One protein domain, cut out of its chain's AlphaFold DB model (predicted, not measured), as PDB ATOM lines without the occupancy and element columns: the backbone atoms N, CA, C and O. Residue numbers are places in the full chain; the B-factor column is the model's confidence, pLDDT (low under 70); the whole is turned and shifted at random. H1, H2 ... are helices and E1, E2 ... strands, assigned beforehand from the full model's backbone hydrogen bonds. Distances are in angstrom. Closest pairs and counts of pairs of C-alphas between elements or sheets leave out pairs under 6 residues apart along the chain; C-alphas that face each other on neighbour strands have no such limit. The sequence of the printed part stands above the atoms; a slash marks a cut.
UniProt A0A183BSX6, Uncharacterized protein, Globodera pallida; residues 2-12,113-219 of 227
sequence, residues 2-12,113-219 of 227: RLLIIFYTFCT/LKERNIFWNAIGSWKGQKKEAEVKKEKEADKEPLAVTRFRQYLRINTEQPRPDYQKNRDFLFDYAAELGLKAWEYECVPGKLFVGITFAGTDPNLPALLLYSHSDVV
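What this domain is: This is residues 2 to 12 and 113 to 219 of the 227 residues of an uncharacterized protein of Globodera pallida (UniProt A0A183BSX6). A small, twisted sheet of four strands has helix H3 packed over one face and the other face bare, and a long arm, residues 113 to 149 with H1 and the first residues of H2, sticks out from this body and makes the length. The printed part has 118 residues, with E1, H1, H2, H3, E2, E3 and E4 along the chain. The sheet order is E2 E3 E1 E4, mixed; the class is mixed, helices and strands, in two layers, H3 on one face of the sheet. The whole is extended, with a radius of gyration of the C-alphas of 23.7 A and spans of 82 by 40 by 21 A.

How they stand to each other: E1, residues 3 to 8, is an inner strand, parallel to edge strand E4, residues 210 to 215, at 19 degrees; N 4 and O 210 are within hydrogen-bond range at 2.8 A. E1 is antiparallel to E3, residues 193 to 200, at 166 degrees, with N 5 and O 198 within range at 2.9 A. H1, residues 113 to 141, and H2, residues 146 to 155, are apart, and neither is on the sheet. H2 is close to but not clearly touching H3, residues 166 to 179; their closest C-alphas, of Tyr 154 and Phe 172, are 7.6 A apart, at a shallow tilt of 17 degrees, opposite ways. H3 lies over E3 and E2, residues 183 to 190, at a height over the sheet of 8.9 A, along the strands at 11 degrees to E3 on the local plane. Its closest C-alphas to E2, Phe 174 and Ala 184, are 5.9 A apart. E2 and E3 form an antiparallel hairpin, with N 185 and O 197 within range at 2.8 A. In H1, H2 and H3 every O i to N i+4 pair is within range.

Where its parts are: E1 begins at C-alpha 3, (178.974, 109.056, 150.717). H1 is 41.9 A long, H3 20.0 A, E2 22.7 A and E3 23.3 A. E4 ends at C-alpha 215, (191.018, 112.504, 161.846).

The domain as a whole: Residues 13 to 112 are not printed, and C-alphas 12 and 113 are 80.6 A apart across the cut. Of the links printed whole, none is long. The pLDDT is under 70 in residues 2 to 12 and 113 to 142.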
ATOM      1  N   ARG A   2     176.696 106.112 147.683       51.31
ATOM      2  CA  ARG A   2     176.679 106.416 149.125       51.31
ATOM      3  C   ARG A   2     177.937 107.214 149.476       51.31
ATOM      4  O   ARG A   2     179.020 106.776 149.108       51.31
ATOM      5  N   LEU A   3     177.815 108.357 150.147       50.56
ATOM      6  CA  LEU A   3     178.974 109.056 150.717       50.56
ATOM      7  C   LEU A   3     179.055 108.672 152.191       50.56
ATOM      8  O   LEU A   3     178.110 108.898 152.946       50.56
ATOM      9  N   LEU A   4     180.164 108.062 152.580       55.72
ATOM     10  CA  LEU A   4     180.478 107.746 153.960       55.72
ATOM     11  C   LEU A   4     181.573 108.704 154.402       55.72
ATOM     12  O   LEU A   4     182.627 108.737 153.783       55.72
ATOM     13  N   ILE A   5     181.331 109.494 155.438       66.31
ATOM     14  CA  ILE A   5     182.361 110.343 156.034       66.31
ATOM     15  C   ILE A   5     182.742 109.713 157.368       66.31
ATOM     16  O   ILE A   5     181.877 109.570 158.227       66.31
ATOM     17  N   ILE A   6     183.999 109.303 157.527       63.94
ATOM     18  CA  ILE A   6     184.533 108.741 158.769       63.94
ATOM     19  C   ILE A   6     185.510 109.741 159.371       63.94
ATOM     20  O   ILE A   6     186.494 110.117 158.736       63.94
ATOM     21  N   PHE A   7     185.248 110.109 160.619       54.59
ATOM     22  CA  PHE A   7     186.173 110.828 161.478       54.59
ATOM     23  C   PHE A   7     186.830 109.806 162.415       54.59
ATOM     24  O   PHE A   7     186.158 109.135 163.202       54.59
ATOM     25  N   TYR A   8     188.144 109.646 162.286       51.66
ATOM     26  CA  TYR A   8     188.969 108.738 163.076       51.66
ATOM     27  C   TYR A   8     189.780 109.479 164.138       51.66
ATOM     28  O   TYR A   8     190.044 110.672 164.047       51.66
ATOM     29  N   THR A   9     190.230 108.753 165.149       41.06
ATOM     30  CA  THR A   9     191.176 109.239 166.148       41.06
ATOM     31  C   THR A   9     192.459 108.429 166.023       41.06
ATOM     32  O   THR A   9     192.414 107.203 166.119       41.06
ATOM     33  N   PHE A  10     193.599 109.088 165.771       37.06
ATOM     34  CA  PHE A  10     194.879 108.416 165.530       37.06
ATOM     35  C   PHE A  10     195.195 107.426 166.663       37.06
ATOM     36  O   PHE A  10     195.438 107.785 167.818       37.06
ATOM     37  N   CYS A  11     195.158 106.134 166.347       32.47
ATOM     38  CA  CYS A  11     195.601 105.084 167.240       32.47
ATOM     39  C   CYS A  11     196.957 104.616 166.725       32.47
ATOM     40  O   CYS A  11     197.038 103.845 165.771       32.47
ATOM     41  N   THR A  12     198.037 105.063 167.365       31.00
ATOM     42  CA  THR A  12     199.345 104.402 167.285       31.00
ATOM     43  C   THR A  12     199.274 103.052 168.002       31.00
ATOM     44  O   THR A  12     199.934 102.807 169.003       31.00
ATOM     45  N   LEU A 113     156.473 152.292 118.161       54.38
ATOM     46  CA  LEU A 113     156.553 153.079 119.396       54.38
ATOM     47  C   LEU A 113     156.160 152.258 120.638       54.38
ATOM     48  O   LEU A 113     156.770 152.427 121.695       54.38
ATOM     49  N   LYS A 114     155.189 151.338 120.520       59.06
ATOM     50  CA  LYS A 114     154.821 150.417 121.611       59.06
ATOM     51  C   LYS A 114     155.932 149.410 121.892       59.06
ATOM     52  O   LYS A 114     156.279 149.219 123.054       59.06
ATOM     53  N   GLU A 115     156.530 148.825 120.859       58.91
ATOM     54  CA  GLU A 115     157.642 147.877 121.007       58.91
ATOM     55  C   GLU A 115     158.884 148.538 121.614       58.91
ATOM     56  O   GLU A 115     159.490 147.991 122.536       58.91
ATOM     57  N   ARG A 116     159.210 149.770 121.197       56.59
ATOM     58  CA  ARG A 116     160.280 150.561 121.821       56.59
ATOM     59  C   ARG A 116     159.979 150.880 123.284       56.59
ATOM     60  O   ARG A 116     160.885 150.781 124.105       56.59
ATOM     61  N   ASN A 117     158.737 151.212 123.637       65.19
ATOM     62  CA  ASN A 117     158.355 151.444 125.034       65.19
ATOM     63  C   ASN A 117     158.445 150.168 125.882       65.19
ATOM     64  O   ASN A 117     158.935 150.223 127.007       65.19
ATOM     65  N   ILE A 118     158.046 149.012 125.345       68.75
ATOM     66  CA  ILE A 118     158.197 147.716 126.022       68.75
ATOM     67  C   ILE A 118     159.680 147.405 126.244       68.75
ATOM     68  O   ILE A 118     160.071 147.034 127.349       68.75
ATOM     69  N   PHE A 119     160.518 147.622 125.230       69.50
ATOM     70  CA  PHE A 119     161.959 147.411 125.318       69.50
ATOM     71  C   PHE A 119     162.625 148.329 126.355       69.50
ATOM     72  O   PHE A 119     163.391 147.857 127.196       69.50
ATOM     73  N   TRP A 120     162.300 149.627 126.363       62.06
ATOM     74  CA  TRP A 120     162.833 150.568 127.354       62.06
ATOM     75  C   TRP A 120     162.346 150.269 128.778       62.06
ATOM     76  O   TRP A 120     163.145 150.345 129.713       62.06
ATOM     77  N   ASN A 121     161.091 149.840 128.946       68.62
ATOM     78  CA  ASN A 121     160.557 149.397 130.236       68.62
ATOM     79  C   ASN A 121     161.230 148.105 130.723       68.62
ATOM     80  O   ASN A 121     161.569 147.998 131.901       68.62
ATOM     81  N   ALA A 122     161.493 147.151 129.826       68.75
ATOM     82  CA  ALA A 122     162.210 145.918 130.144       68.75
ATOM     83  C   ALA A 122     163.666 146.193 130.552       68.75
ATOM     84  O   ALA A 122     164.141 145.634 131.538       68.75
ATOM     85  N   ILE A 123     164.362 147.112 129.868       67.62
ATOM     86  CA  ILE A 123     165.713 147.545 130.261       67.62
ATOM     87  C   ILE A 123     165.693 148.269 131.613       67.62
ATOM     88  O   ILE A 123     166.584 148.046 132.434       67.62
ATOM     89  N   GLY A 124     164.702 149.130 131.858       66.19
ATOM     90  CA  GLY A 124     164.520 149.805 133.146       66.19
ATOM     91  C   GLY A 124     164.286 148.815 134.289       66.19
ATOM     92  O   GLY A 124     164.955 148.895 135.319       66.19
ATOM     93  N   SER A 125     163.413 147.827 134.070       65.94
ATOM     94  CA  SER A 125     163.141 146.732 135.009       65.94
ATOM     95  C   SER A 125     164.385 145.877 135.267       65.94
ATOM     96  O   SER A 125     164.746 145.656 136.421       65.94
ATOM     97  N   TRP A 126     165.114 145.485 134.217       62.91
ATOM     98  CA  TRP A 126     166.355 144.712 134.329       62.91
ATOM     99  C   TRP A 126     167.448 145.464 135.106       62.91
ATOM    100  O   TRP A 126     168.128 144.884 135.953       62.91
ATOM    101  N   LYS A 127     167.588 146.779 134.884       59.66
ATOM    102  CA  LYS A 127     168.506 147.635 135.658       59.66
ATOM    103  C   LYS A 127     168.082 147.766 137.125       59.66
ATOM    104  O   LYS A 127     168.953 147.764 137.994       59.66
ATOM    105  N   GLY A 128     166.779 147.849 137.406       63.09
ATOM    106  CA  GLY A 128     166.234 147.854 138.768       63.09
ATOM    107  C   GLY A 128     166.519 146.546 139.511       63.09
ATOM    108  O   GLY A 128     167.095 146.569 140.596       63.09
ATOM    109  N   GLN A 129     166.242 145.409 138.869       64.38
ATOM    110  CA  GLN A 129     166.520 144.074 139.410       64.38
ATOM    111  C   GLN A 129     168.012 143.861 139.695       64.38
ATOM    112  O   GLN A 129     168.374 143.298 140.728       64.38
ATOM    113  N   LYS A 130     168.898 144.346 138.813       68.56
ATOM    114  CA  LYS A 130     170.350 144.264 139.018       68.56
ATOM    115  C   LYS A 130     170.800 145.067 140.243       68.56
ATOM    116  O   LYS A 130     171.582 144.561 141.041       68.56
ATOM    117  N   LYS A 131     170.258 146.273 140.426       66.62
ATOM    118  CA  LYS A 131     170.579 147.138 141.567       66.62
ATOM    119  C   LYS A 131     170.073 146.552 142.890       66.62
ATOM    120  O   LYS A 131     170.779 146.591 143.888       66.62
ATOM    121  N   GLU A 132     168.884 145.955 142.899       62.91
ATOM    122  CA  GLU A 132     168.353 145.255 144.075       62.91
ATOM    123  C   GLU A 132     169.150 143.991 144.422       62.91
ATOM    124  O   GLU A 132     169.374 143.714 145.600       62.91
ATOM    125  N   ALA A 133     169.611 143.239 143.418       64.19
ATOM    126  CA  ALA A 133     170.471 142.075 143.619       64.19
ATOM    127  C   ALA A 133     171.856 142.466 144.153       64.19
ATOM    128  O   ALA A 133     172.374 141.796 145.042       64.19
ATOM    129  N   GLU A 134     172.440 143.562 143.661       65.94
ATOM    130  CA  GLU A 134     173.718 144.094 144.148       65.94
ATOM    131  C   GLU A 134     173.602 144.601 145.592       65.94
ATOM    132  O   GLU A 134     174.404 144.206 146.430       65.94
ATOM    133  N   VAL A 135     172.541 145.343 145.930       64.00
ATOM    134  CA  VAL A 135     172.282 145.810 147.307       64.00
ATOM    135  C   VAL A 135     171.982 144.649 148.266       64.00
ATOM    136  O   VAL A 135     172.404 144.675 149.423       64.00
ATOM    137  N   LYS A 136     171.273 143.604 147.817       60.56
ATOM    138  CA  LYS A 136     171.079 142.378 148.614       60.56
ATOM    139  C   LYS A 136     172.396 141.635 148.838       60.56
ATOM    140  O   LYS A 136     172.632 141.171 149.948       60.56
ATOM    141  N   LYS A 137     173.260 141.576 147.823       59.09
ATOM    142  CA  LYS A 137     174.583 140.941 147.897       59.09
ATOM    143  C   LYS A 137     175.543 141.704 148.817       59.09
ATOM    144  O   LYS A 137     176.306 141.075 149.540       59.09
ATOM    145  N   GLU A 138     175.466 143.034 148.842       58.84
ATOM    146  CA  GLU A 138     176.233 143.894 149.755       58.84
ATOM    147  C   GLU A 138     175.786 143.724 151.216       58.84
ATOM    148  O   GLU A 138     176.620 143.585 152.100       58.84
ATOM    149  N   LYS A 139     174.474 143.613 151.475       57.44
ATOM    150  CA  LYS A 139     173.939 143.355 152.829       57.44
ATOM    151  C   LYS A 139     174.252 141.961 153.388       57.44
ATOM    152  O   LYS A 139     174.101 141.746 154.591       57.44
ATOM    153  N   GLU A 140     174.633 141.009 152.543       59.00
ATOM    154  CA  GLU A 140     174.986 139.641 152.942       59.00
ATOM    155  C   GLU A 140     176.506 139.445 153.082       59.00
ATOM    156  O   GLU A 140     176.942 138.559 153.813       59.00
ATOM    157  N   ALA A 141     177.314 140.315 152.461       59.62
ATOM    158  CA  ALA A 141     178.776 140.271 152.510       59.62
ATOM    159  C   ALA A 141     179.368 140.565 153.905       59.62
ATOM    160  O   ALA A 141     180.467 140.104 154.202       59.62
ATOM    161  N   ASP A 142     178.629 141.264 154.770       63.78
ATOM    162  CA  ASP A 142     179.064 141.594 156.136       63.78
ATOM    163  C   ASP A 142     178.836 140.459 157.156       63.78
ATOM    164  O   ASP A 142     179.228 140.577 158.320       63.78
ATOM    165  N   LYS A 143     178.203 139.342 156.763       79.94
ATOM    166  CA  LYS A 143     177.970 138.194 157.654       79.94
ATOM    167  C   LYS A 143     178.997 137.091 157.410       79.94
ATOM    168  O   LYS A 143     179.226 136.670 156.281       79.94
ATOM    169  N   GLU A 144     179.583 136.583 158.496       86.38
ATOM    170  CA  GLU A 144     180.483 135.427 158.446       86.38
ATOM    171  C   GLU A 144     179.773 134.230 157.780       86.38
ATOM    172  O   GLU A 144     178.648 133.895 158.175       86.38
ATOM    173  N   PRO A 145     180.394 133.564 156.784       91.88
ATOM    174  CA  PRO A 145     179.784 132.407 156.148       91.88
ATOM    175  C   PRO A 145     179.530 131.299 157.173       91.88
ATOM    176  O   PRO A 145     180.416 130.963 157.960       91.88
ATOM    177  N   LEU A 146     178.359 130.655 157.110       89.94
ATOM    178  CA  LEU A 146     177.966 129.585 158.041       89.94
ATOM    179  C   LEU A 146     179.037 128.488 158.174       89.94
ATOM    180  O   LEU A 146     179.310 128.017 159.277       89.94
ATOM    181  N   ALA A 147     179.677 128.114 157.062       89.06
ATOM    182  CA  ALA A 147     180.751 127.122 157.050       89.06
ATOM    183  C   ALA A 147     181.951 127.540 157.917       89.06
ATOM    184  O   ALA A 147     182.508 126.707 158.628       89.06
ATOM    185  N   VAL A 148     182.320 128.827 157.907       93.38
ATOM    186  CA  VAL A 148     183.408 129.361 158.738       93.38
ATOM    187  C   VAL A 148     182.993 129.351 160.207       93.38
ATOM    188  O   VAL A 148     183.756 128.888 161.052       93.38
ATOM    189  N   THR A 149     181.759 129.752 160.515       93.25
ATOM    190  CA  THR A 149     181.222 129.706 161.883       93.25
ATOM    191  C   THR A 149     181.251 128.288 162.456       93.25
ATOM    192  O   THR A 149     181.745 128.082 163.567       93.25
ATOM    193  N   ARG A 150     180.793 127.289 161.689       92.88
ATOM    194  CA  ARG A 150     180.824 125.870 162.085       92.88
ATOM    195  C   ARG A 150     182.245 125.348 162.229       92.88
ATOM    196  O   ARG A 150     182.555 124.680 163.211       92.88
ATOM    197  N   PHE A 151     183.128 125.709 161.304       94.31
ATOM    198  CA  PHE A 151     184.531 125.324 161.385       94.31
ATOM    199  C   PHE A 151     185.208 125.896 162.640       94.31
ATOM    200  O   PHE A 151     185.896 125.175 163.356       94.31
ATOM    201  N   ARG A 152     184.936 127.155 162.995       95.38
ATOM    202  CA  ARG A 152     185.429 127.765 164.240       95.38
ATOM    203  C   ARG A 152     184.829 127.132 165.495       95.38
ATOM    204  O   ARG A 152     185.484 127.139 166.532       95.38
ATOM    205  N   GLN A 153     183.591 126.641 165.452       94.75
ATOM    206  CA  GLN A 153     183.012 125.869 166.560       94.75
ATOM    207  C   GLN A 153     183.741 124.534 166.728       94.75
ATOM    208  O   GLN A 153     184.161 124.224 167.839       94.75
ATOM    209  N   TYR A 154     183.968 123.815 165.626       95.25
ATOM    210  CA  TYR A 154     184.710 122.555 165.610       95.25
ATOM    211  C   TYR A 154     186.134 122.716 166.166       95.25
ATOM    212  O   TYR A 154     186.533 121.971 167.054       95.25
ATOM    213  N   LEU A 155     186.870 123.753 165.744       94.50
ATOM    214  CA  LEU A 155     188.232 124.030 166.229       94.50
ATOM    215  C   LEU A 155     188.323 124.361 167.728       94.50
ATOM    216  O   LEU A 155     189.396 124.254 168.311       94.50
ATOM    217  N   ARG A 156     187.228 124.802 168.360       94.69
ATOM    218  CA  ARG A 156     187.193 125.099 169.805       94.69
ATOM    219  C   ARG A 156     186.946 123.858 170.664       94.69
ATOM    220  O   ARG A 156     186.965 123.957 171.891       94.69
ATOM    221  N   ILE A 157     186.669 122.711 170.050       94.75
ATOM    222  CA  ILE A 157     186.556 121.440 170.760       94.75
ATOM    223  C   ILE A 157     187.975 120.972 171.064       94.75
ATOM    224  O   ILE A 157     188.787 120.810 170.157       94.75
ATOM    225  N   ASN A 158     188.283 120.785 172.347       92.00
ATOM    226  CA  ASN A 158     189.627 120.403 172.749       92.00
ATOM    227  C   ASN A 158     189.874 118.910 172.483       92.00
ATOM    228  O   ASN A 158     189.658 118.066 173.350       92.00
ATOM    229  N   THR A 159     190.335 118.590 171.278       92.69
ATOM    230  CA  THR A 159     190.772 117.246 170.872       92.69
ATOM    231  C   THR A 159     192.294 117.078 170.946       92.69
ATOM    232  O   THR A 159     192.870 116.231 170.256       92.69
ATOM    233  N   GLU A 160     192.955 117.885 171.777       92.19
ATOM    234  CA  GLU A 160     194.403 117.896 171.971       92.19
ATOM    235  C   GLU A 160     194.888 116.688 172.784       92.19
ATOM    236  O   GLU A 160     194.318 116.310 173.812       92.19
ATOM    237  N   GLN A 161     195.984 116.074 172.337       87.38
ATOM    238  CA  GLN A 161     196.677 115.043 173.110       87.38
ATOM    239  C   GLN A 161     197.362 115.645 174.355       87.38
ATOM    240  O   GLN A 161     197.805 116.789 174.319       87.38
ATOM    241  N   PRO A 162     197.517 114.895 175.466       89.19
ATOM    242  CA  PRO A 162     197.235 113.466 175.647       89.19
ATOM    243  C   PRO A 162     195.823 113.148 176.165       89.19
ATOM    244  O   PRO A 162     195.492 111.974 176.336       89.19
ATOM    245  N   ARG A 163     195.001 114.162 176.471       88.06
ATOM    246  CA  ARG A 163     193.672 113.986 177.081       88.06
ATOM    247  C   ARG A 163     192.571 114.660 176.242       88.06
ATOM    248  O   ARG A 163     191.957 115.616 176.712       88.06
ATOM    249  N   PRO A 164     192.325 114.164 175.021       89.31
ATOM    250  CA  PRO A 164     191.351 114.740 174.101       89.31
ATOM    251  C   PRO A 164     189.907 114.489 174.556       89.31
ATOM    252  O   PRO A 164     189.567 113.408 175.041       89.31
ATOM    253  N   ASP A 165     189.033 115.467 174.333       91.44
ATOM    254  CA  ASP A 165     187.591 115.366 174.570       91.44
ATOM    255  C   ASP A 165     186.866 114.812 173.330       91.44
ATOM    256  O   ASP A 165     186.245 115.530 172.539       91.44
ATOM    257  N   TYR A 166     186.983 113.496 173.127       90.62
ATOM    258  CA  TYR A 166     186.341 112.817 171.998       90.62
ATOM    259  C   TYR A 166     184.817 112.731 172.118       90.62
ATOM    260  O   TYR A 166     184.149 112.647 171.090       90.62
ATOM    261  N   GLN A 167     184.264 112.777 173.333       92.69
ATOM    262  CA  GLN A 167     182.814 112.749 173.540       92.69
ATOM    263  C   GLN A 167     182.177 114.035 173.022       92.69
ATOM    264  O   GLN A 167     181.275 113.983 172.190       92.69
ATOM    265  N   LYS A 168     182.733 115.194 173.393       93.94
ATOM    266  CA  LYS A 168     182.248 116.482 172.894       93.94
ATOM    267  C   LYS A 168     182.386 116.616 171.381       93.94
ATOM    268  O   LYS A 168     181.515 117.187 170.729       93.94
ATOM    269  N   ASN A 169     183.466 116.079 170.809       94.19
ATOM    270  CA  ASN A 169     183.627 116.032 169.359       94.19
ATOM    271  C   ASN A 169     182.563 115.153 168.685       94.19
ATOM    272  O   ASN A 169     181.975 115.540 167.675       94.19
ATOM    273  N   ARG A 170     182.295 113.978 169.258       94.06
ATOM    274  CA  ARG A 170     181.248 113.073 168.785       94.06
ATOM    275  C   ARG A 170     179.889 113.757 168.812       94.06
ATOM    276  O   ARG A 170     179.209 113.745 167.791       94.06
ATOM    277  N   ASP A 171     179.518 114.381 169.924       95.50
ATOM    278  CA  ASP A 171     178.211 115.029 170.063       95.50
ATOM    279  C   ASP A 171     178.045 116.178 169.066       95.50
ATOM    280  O   ASP A 171     177.035 116.240 168.370       95.50
ATOM    281  N   PHE A 172     179.084 116.996 168.872       95.69
ATOM    282  CA  PHE A 172     179.075 118.037 167.844       95.69
ATOM    283  C   PHE A 172     178.820 117.481 166.432       95.69
ATOM    284  O   PHE A 172     178.029 118.045 165.675       95.69
ATOM    285  N   LEU A 173     179.477 116.377 166.061       94.88
ATOM    286  CA  LEU A 173     179.290 115.749 164.749       94.88
ATOM    287  C   LEU A 173     177.902 115.114 164.601       94.88
ATOM    288  O   LEU A 173     177.336 115.146 163.507       94.88
ATOM    289  N   PHE A 174     177.350 114.552 165.677       95.50
ATOM    290  CA  PHE A 174     175.999 113.990 165.698       95.50
ATOM    291  C   PHE A 174     174.936 115.077 165.545       95.50
ATOM    292  O   PHE A 174     174.058 114.939 164.694       95.50
ATOM    293  N   ASP A 175     175.053 116.169 166.298       96.00
ATOM    294  CA  ASP A 175     174.153 117.319 166.201       96.00
ATOM    295  C   ASP A 175     174.196 117.924 164.795       96.00
ATOM    296  O   ASP A 175     173.161 118.206 164.189       96.00
ATOM    297  N   TYR A 176     175.399 118.050 164.229       94.00
ATOM    298  CA  TYR A 176     175.570 118.565 162.877       94.00
ATOM    299  C   TYR A 176     174.994 117.622 161.811       94.00
ATOM    300  O   TYR A 176     174.363 118.069 160.853       94.00
ATOM    301  N   ALA A 177     175.158 116.307 161.973       94.19
ATOM    302  CA  ALA A 177     174.526 115.330 161.092       94.19
ATOM    303  C   ALA A 177     172.996 115.385 161.187       94.19
ATOM    304  O   ALA A 177     172.328 115.320 160.155       94.19
ATOM    305  N   ALA A 178     172.447 115.541 162.395       94.88
ATOM    306  CA  ALA A 178     171.010 115.652 162.626       94.88
ATOM    307  C   ALA A 178     170.421 116.907 161.963       94.88
ATOM    308  O   ALA A 178     169.395 116.813 161.291       94.88
ATOM    309  N   GLU A 179     171.101 118.052 162.068       94.12
ATOM    310  CA  GLU A 179     170.723 119.298 161.384       94.12
ATOM    311  C   GLU A 179     170.686 119.135 159.857       94.12
ATOM    312  O   GLU A 179     169.808 119.676 159.188       94.12
ATOM    313  N   LEU A 180     171.606 118.341 159.302       91.88
ATOM    314  CA  LEU A 180     171.668 118.036 157.871       91.88
ATOM    315  C   LEU A 180     170.730 116.893 157.440       91.88
ATOM    316  O   LEU A 180     170.684 116.561 156.253       91.88
ATOM    317  N   GLY A 181     170.007 116.265 158.372       94.00
ATOM    318  CA  GLY A 181     169.155 115.105 158.094       94.00
ATOM    319  C   GLY A 181     169.935 113.851 157.674       94.00
ATOM    320  O   GLY A 181     169.417 113.014 156.934       94.00
ATOM    321  N   LEU A 182     171.193 113.725 158.103       93.56
ATOM    322  CA  LEU A 182     172.080 112.609 157.771       93.56
ATOM    323  C   LEU A 182     172.117 111.568 158.885       93.56
ATOM    324  O   LEU A 182     171.978 111.871 160.068       93.56
ATOM    325  N   LYS A 183     172.363 110.310 158.508       92.25
ATOM    326  CA  LYS A 183     172.458 109.215 159.473       92.25
ATOM    327  C   LYS A 183     173.862 109.161 160.077       92.25
ATOM    328  O   LYS A 183     174.794 108.718 159.404       92.25
ATOM    329  N   ALA A 184     173.992 109.563 161.337       94.12
ATOM    330  CA  ALA A 184     175.200 109.358 162.132       94.12
ATOM    331  C   ALA A 184     175.228 107.963 162.782       94.12
ATOM    332  O   ALA A 184     174.187 107.362 163.053       94.12
ATOM    333  N   TRP A 185     176.428 107.442 163.013       93.44
ATOM    334  CA  TRP A 185     176.700 106.228 163.774       93.44
ATOM    335  C   TRP A 185     178.050 106.354 164.480       93.44
ATOM    336  O   TRP A 185     178.910 107.135 164.071       93.44
ATOM    337  N   GLU A 186     178.237 105.574 165.537       92.25
ATOM    338  CA  GLU A 186     179.499 105.502 166.267       92.25
ATOM    339  C   GLU A 186     179.957 104.058 166.439       92.25
ATOM    340  O   GLU A 186     179.152 103.126 166.405       92.25
ATOM    341  N   TYR A 187     181.262 103.880 166.603       89.94
ATOM    342  CA  TYR A 187     181.859 102.586 166.891       89.94
ATOM    343  C   TYR A 187     183.069 102.750 167.805       89.94
ATOM    344  O   TYR A 187     183.930 103.589 167.560       89.94
ATOM    345  N   GLU A 188     183.159 101.939 168.852       88.50
ATOM    346  CA  GLU A 188     184.249 102.000 169.822       88.50
ATOM    347  C   GLU A 188     185.170 100.788 169.647       88.50
ATOM    348  O   GLU A 188     184.820  99.663 169.999       88.50
ATOM    349  N   CYS A 189     186.361 101.004 169.079       81.19
ATOM    350  CA  CYS A 189     187.357  99.933 168.928       81.19
ATOM    351  C   CYS A 189     188.119  99.665 170.230       81.19
ATOM    352  O   CYS A 189     188.540  98.541 170.491       81.19
ATOM    353  N   VAL A 190     188.363 100.720 171.007       82.88
ATOM    354  CA  VAL A 190     189.089 100.692 172.279       82.88
ATOM    355  C   VAL A 190     188.328 101.596 173.246       82.88
ATOM    356  O   VAL A 190     187.942 102.685 172.817       82.88
ATOM    357  N   PRO A 191     188.157 101.204 174.522       84.00
ATOM    358  CA  PRO A 191     187.496 102.040 175.517       84.00
ATOM    359  C   PRO A 191     188.037 103.477 175.529       84.00
ATOM    360  O   PRO A 191     189.244 103.695 175.655       84.00
ATOM    361  N   GLY A 192     187.146 104.452 175.373       82.88
ATOM    362  CA  GLY A 192     187.445 105.880 175.313       82.88
ATOM    363  C   GLY A 192     187.869 106.411 173.938       82.88
ATOM    364  O   GLY A 192     188.120 107.609 173.823       82.88
ATOM    365  N   LYS A 193     187.949 105.574 172.891       83.81
ATOM    366  CA  LYS A 193     188.300 105.988 171.520       83.81
ATOM    367  C   LYS A 193     187.198 105.627 170.531       83.81
ATOM    368  O   LYS A 193     187.097 104.497 170.049       83.81
ATOM    369  N   LEU A 194     186.405 106.641 170.210       87.50
ATOM    370  CA  LEU A 194     185.242 106.541 169.343       87.50
ATOM    371  C   LEU A 194     185.626 106.822 167.885       87.50
ATOM    372  O   LEU A 194     186.414 107.722 167.585       87.50
ATOM    373  N   PHE A 195     185.023 106.058 166.986       88.94
ATOM    374  CA  PHE A 195     184.903 106.358 165.568       88.94
ATOM    375  C   PHE A 195     183.528 106.949 165.335       88.94
ATOM    376  O   PHE A 195     182.534 106.380 165.781       88.94
ATOM    377  N   VAL A 196     183.472 108.051 164.598       92.31
ATOM    378  CA  VAL A 196     182.208 108.678 164.218       92.31
ATOM    379  C   VAL A 196     182.067 108.604 162.711       92.31
ATOM    380  O   VAL A 196     182.966 108.999 161.969       92.31
ATOM    381  N   GLY A 197     180.929 108.090 162.259       92.62
ATOM    382  CA  GLY A 197     180.595 108.008 160.849       92.62
ATOM    383  C   GLY A 197     179.293 108.725 160.535       92.62
ATOM    384  O   GLY A 197     178.302 108.587 161.246       92.62
ATOM    385  N   ILE A 198     179.277 109.469 159.433       95.12
ATOM    386  CA  ILE A 198     178.083 110.126 158.897       95.12
ATOM    387  C   ILE A 198     177.826 109.557 157.507       95.12
ATOM    388  O   ILE A 198     178.714 109.522 156.654       95.12
ATOM    389  N   THR A 199     176.605 109.082 157.280       91.50
ATOM    390  CA  THR A 199     176.207 108.440 156.027       91.50
ATOM    391  C   THR A 199     175.210 109.307 155.275       91.50
ATOM    392  O   THR A 199     174.107 109.566 155.757       91.50
ATOM    393  N   PHE A 200     175.577 109.677 154.052       91.81
ATOM    394  CA  PHE A 200     174.672 110.252 153.067       91.81
ATOM    395  C   PHE A 200     174.225 109.145 152.105       91.81
ATOM    396  O   PHE A 200     175.022 108.596 151.330       91.81
ATOM    397  N   ALA A 201     172.945 108.785 152.170       89.31
ATOM    398  CA  ALA A 201     172.381 107.756 151.309       89.31
ATOM    399  C   ALA A 201     172.253 108.277 149.870       89.31
ATOM    400  O   ALA A 201     171.569 109.258 149.603       89.31
ATOM    401  N   GLY A 202     172.914 107.600 148.933       88.44
ATOM    402  CA  GLY A 202     172.702 107.851 147.513       88.44
ATOM    403  C   GLY A 202     171.383 107.279 147.016       88.44
ATOM    404  O   GLY A 202     170.850 106.342 147.604       88.44
ATOM    405  N   THR A 203     170.933 107.777 145.869       91.31
ATOM    406  CA  THR A 203     169.753 107.265 145.154       91.31
ATOM    407  C   THR A 203     169.906 105.801 144.742       91.31
ATOM    408  O   THR A 203     168.993 105.010 144.944       91.31
ATOM    409  N   ASP A 204     171.073 105.429 144.209       91.00
ATOM    410  CA  ASP A 204     171.387 104.046 143.837       91.00
ATOM    411  C   ASP A 204     172.269 103.357 144.903       91.00
ATOM    412  O   ASP A 204     173.418 103.796 145.112       91.00
ATOM    413  N   PRO A 205     171.759 102.301 145.574       84.38
ATOM    414  CA  PRO A 205     172.487 101.524 146.574       84.38
ATOM    415  C   PRO A 205     173.483 100.509 145.991       84.38
ATOM    416  O   PRO A 205     174.296  99.994 146.759       84.38
ATOM    417  N   ASN A 206     173.432 100.210 144.689       87.69
ATOM    418  CA  ASN A 206     174.313  99.232 144.039       87.69
ATOM    419  C   ASN A 206     175.671  99.822 143.646       87.69
ATOM    420  O   ASN A 206     176.635  99.085 143.437       87.69
ATOM    421  N   LEU A 207     175.752 101.149 143.543       89.25
ATOM    422  CA  LEU A 207     177.003 101.845 143.274       89.25
ATOM    423  C   LEU A 207     177.935 101.799 144.493       89.25
ATOM    424  O   LEU A 207     177.461 101.874 145.632       89.25
ATOM    425  N   PRO A 208     179.260 101.754 144.270       86.62
ATOM    426  CA  PRO A 208     180.230 101.795 145.353       86.62
ATOM    427  C   PRO A 208     180.080 103.069 146.193       86.62
ATOM    428  O   PRO A 208     179.622 104.119 145.721       86.62
ATOM    429  N   ALA A 209     180.462 102.958 147.463       87.75
ATOM    430  CA  ALA A 209     180.491 104.090 148.373       87.75
ATOM    431  C   ALA A 209     181.774 104.915 148.185       87.75
ATOM    432  O   ALA A 209     182.848 104.360 147.955       87.75
ATOM    433  N   LEU A 210     181.664 106.237 148.320       89.50
ATOM    434  CA  LEU A 210     182.803 107.137 148.457       89.50
ATOM    435  C   LEU A 210     183.073 107.338 149.948       89.50
ATOM    436  O   LEU A 210     182.192 107.808 150.665       89.50
ATOM    437  N   LEU A 211     184.271 106.982 150.403       90.44
ATOM    438  CA  LEU A 211     184.705 107.205 151.777       90.44
ATOM    439  C   LEU A 211     185.515 108.503 151.861       90.44
ATOM    440  O   LEU A 211     186.601 108.590 151.291       90.44
ATOM    441  N   LEU A 212     185.005 109.493 152.587       91.88
ATOM    442  CA  LEU A 212     185.766 110.659 153.015       91.88
ATOM    443  C   LEU A 212     186.280 110.393 154.417       91.88
ATOM    444  O   LEU A 212     185.507 110.162 155.338       91.88
ATOM    445  N   TYR A 213     187.590 110.406 154.568       88.50
ATOM    446  CA  TYR A 213     188.230 110.082 155.824       88.50
ATOM    447  C   TYR A 213     188.984 111.295 156.352       88.50
ATOM    448  O   TYR A 213     189.744 111.927 155.619       88.50
ATOM    449  N   SER A 214     188.786 111.601 157.625       89.94
ATOM    450  CA  SER A 214     189.514 112.631 158.359       89.94
ATOM    451  C   SER A 214     189.846 112.111 159.749       89.94
ATOM    452  O   SER A 214     189.266 111.128 160.207       89.94
ATOM    453  N   HIS A 215     190.791 112.755 160.430       90.94
ATOM    454  CA  HIS A 215     191.018 112.504 161.846       90.94
ATOM    455  C   HIS A 215     190.710 113.757 162.669       90.94
ATOM    456  O   HIS A 215     190.782 114.872 162.149       90.94
ATOM    457  N   SER A 216     190.298 113.576 163.922       89.12
ATOM    458  CA  SER A 216     189.854 114.678 164.787       89.12
ATOM    459  C   SER A 216     190.853 115.075 165.867       89.12
ATOM    460  O   SER A 216     190.676 116.110 166.500       89.12
ATOM    461  N   ASP A 217     191.863 114.252 166.129       89.62
ATOM    462  CA  ASP A 217     192.865 114.511 167.156       89.62
ATOM    463  C   ASP A 217     193.932 115.502 166.684       89.62
ATOM    464  O   ASP A 217     194.377 115.468 165.535       89.62
ATOM    465  N   VAL A 218     194.341 116.381 167.600       92.31
ATOM    466  CA  VAL A 218     195.367 117.397 167.352       92.31
ATOM    467  C   VAL A 218     196.538 117.232 168.315       92.31
ATOM    468  O   VAL A 218     196.412 116.696 169.420       92.31
ATOM    469  N   VAL A 219     197.714 117.660 167.865       90.88
ATOM    470  CA  VAL A 219     198.947 117.583 168.653       90.88
ATOM    471  C   VAL A 219     198.962 118.638 169.762       90.88
ATOM    472  O   VAL A 219     198.336 119.686 169.595       90.88
TER     473      VAL A 219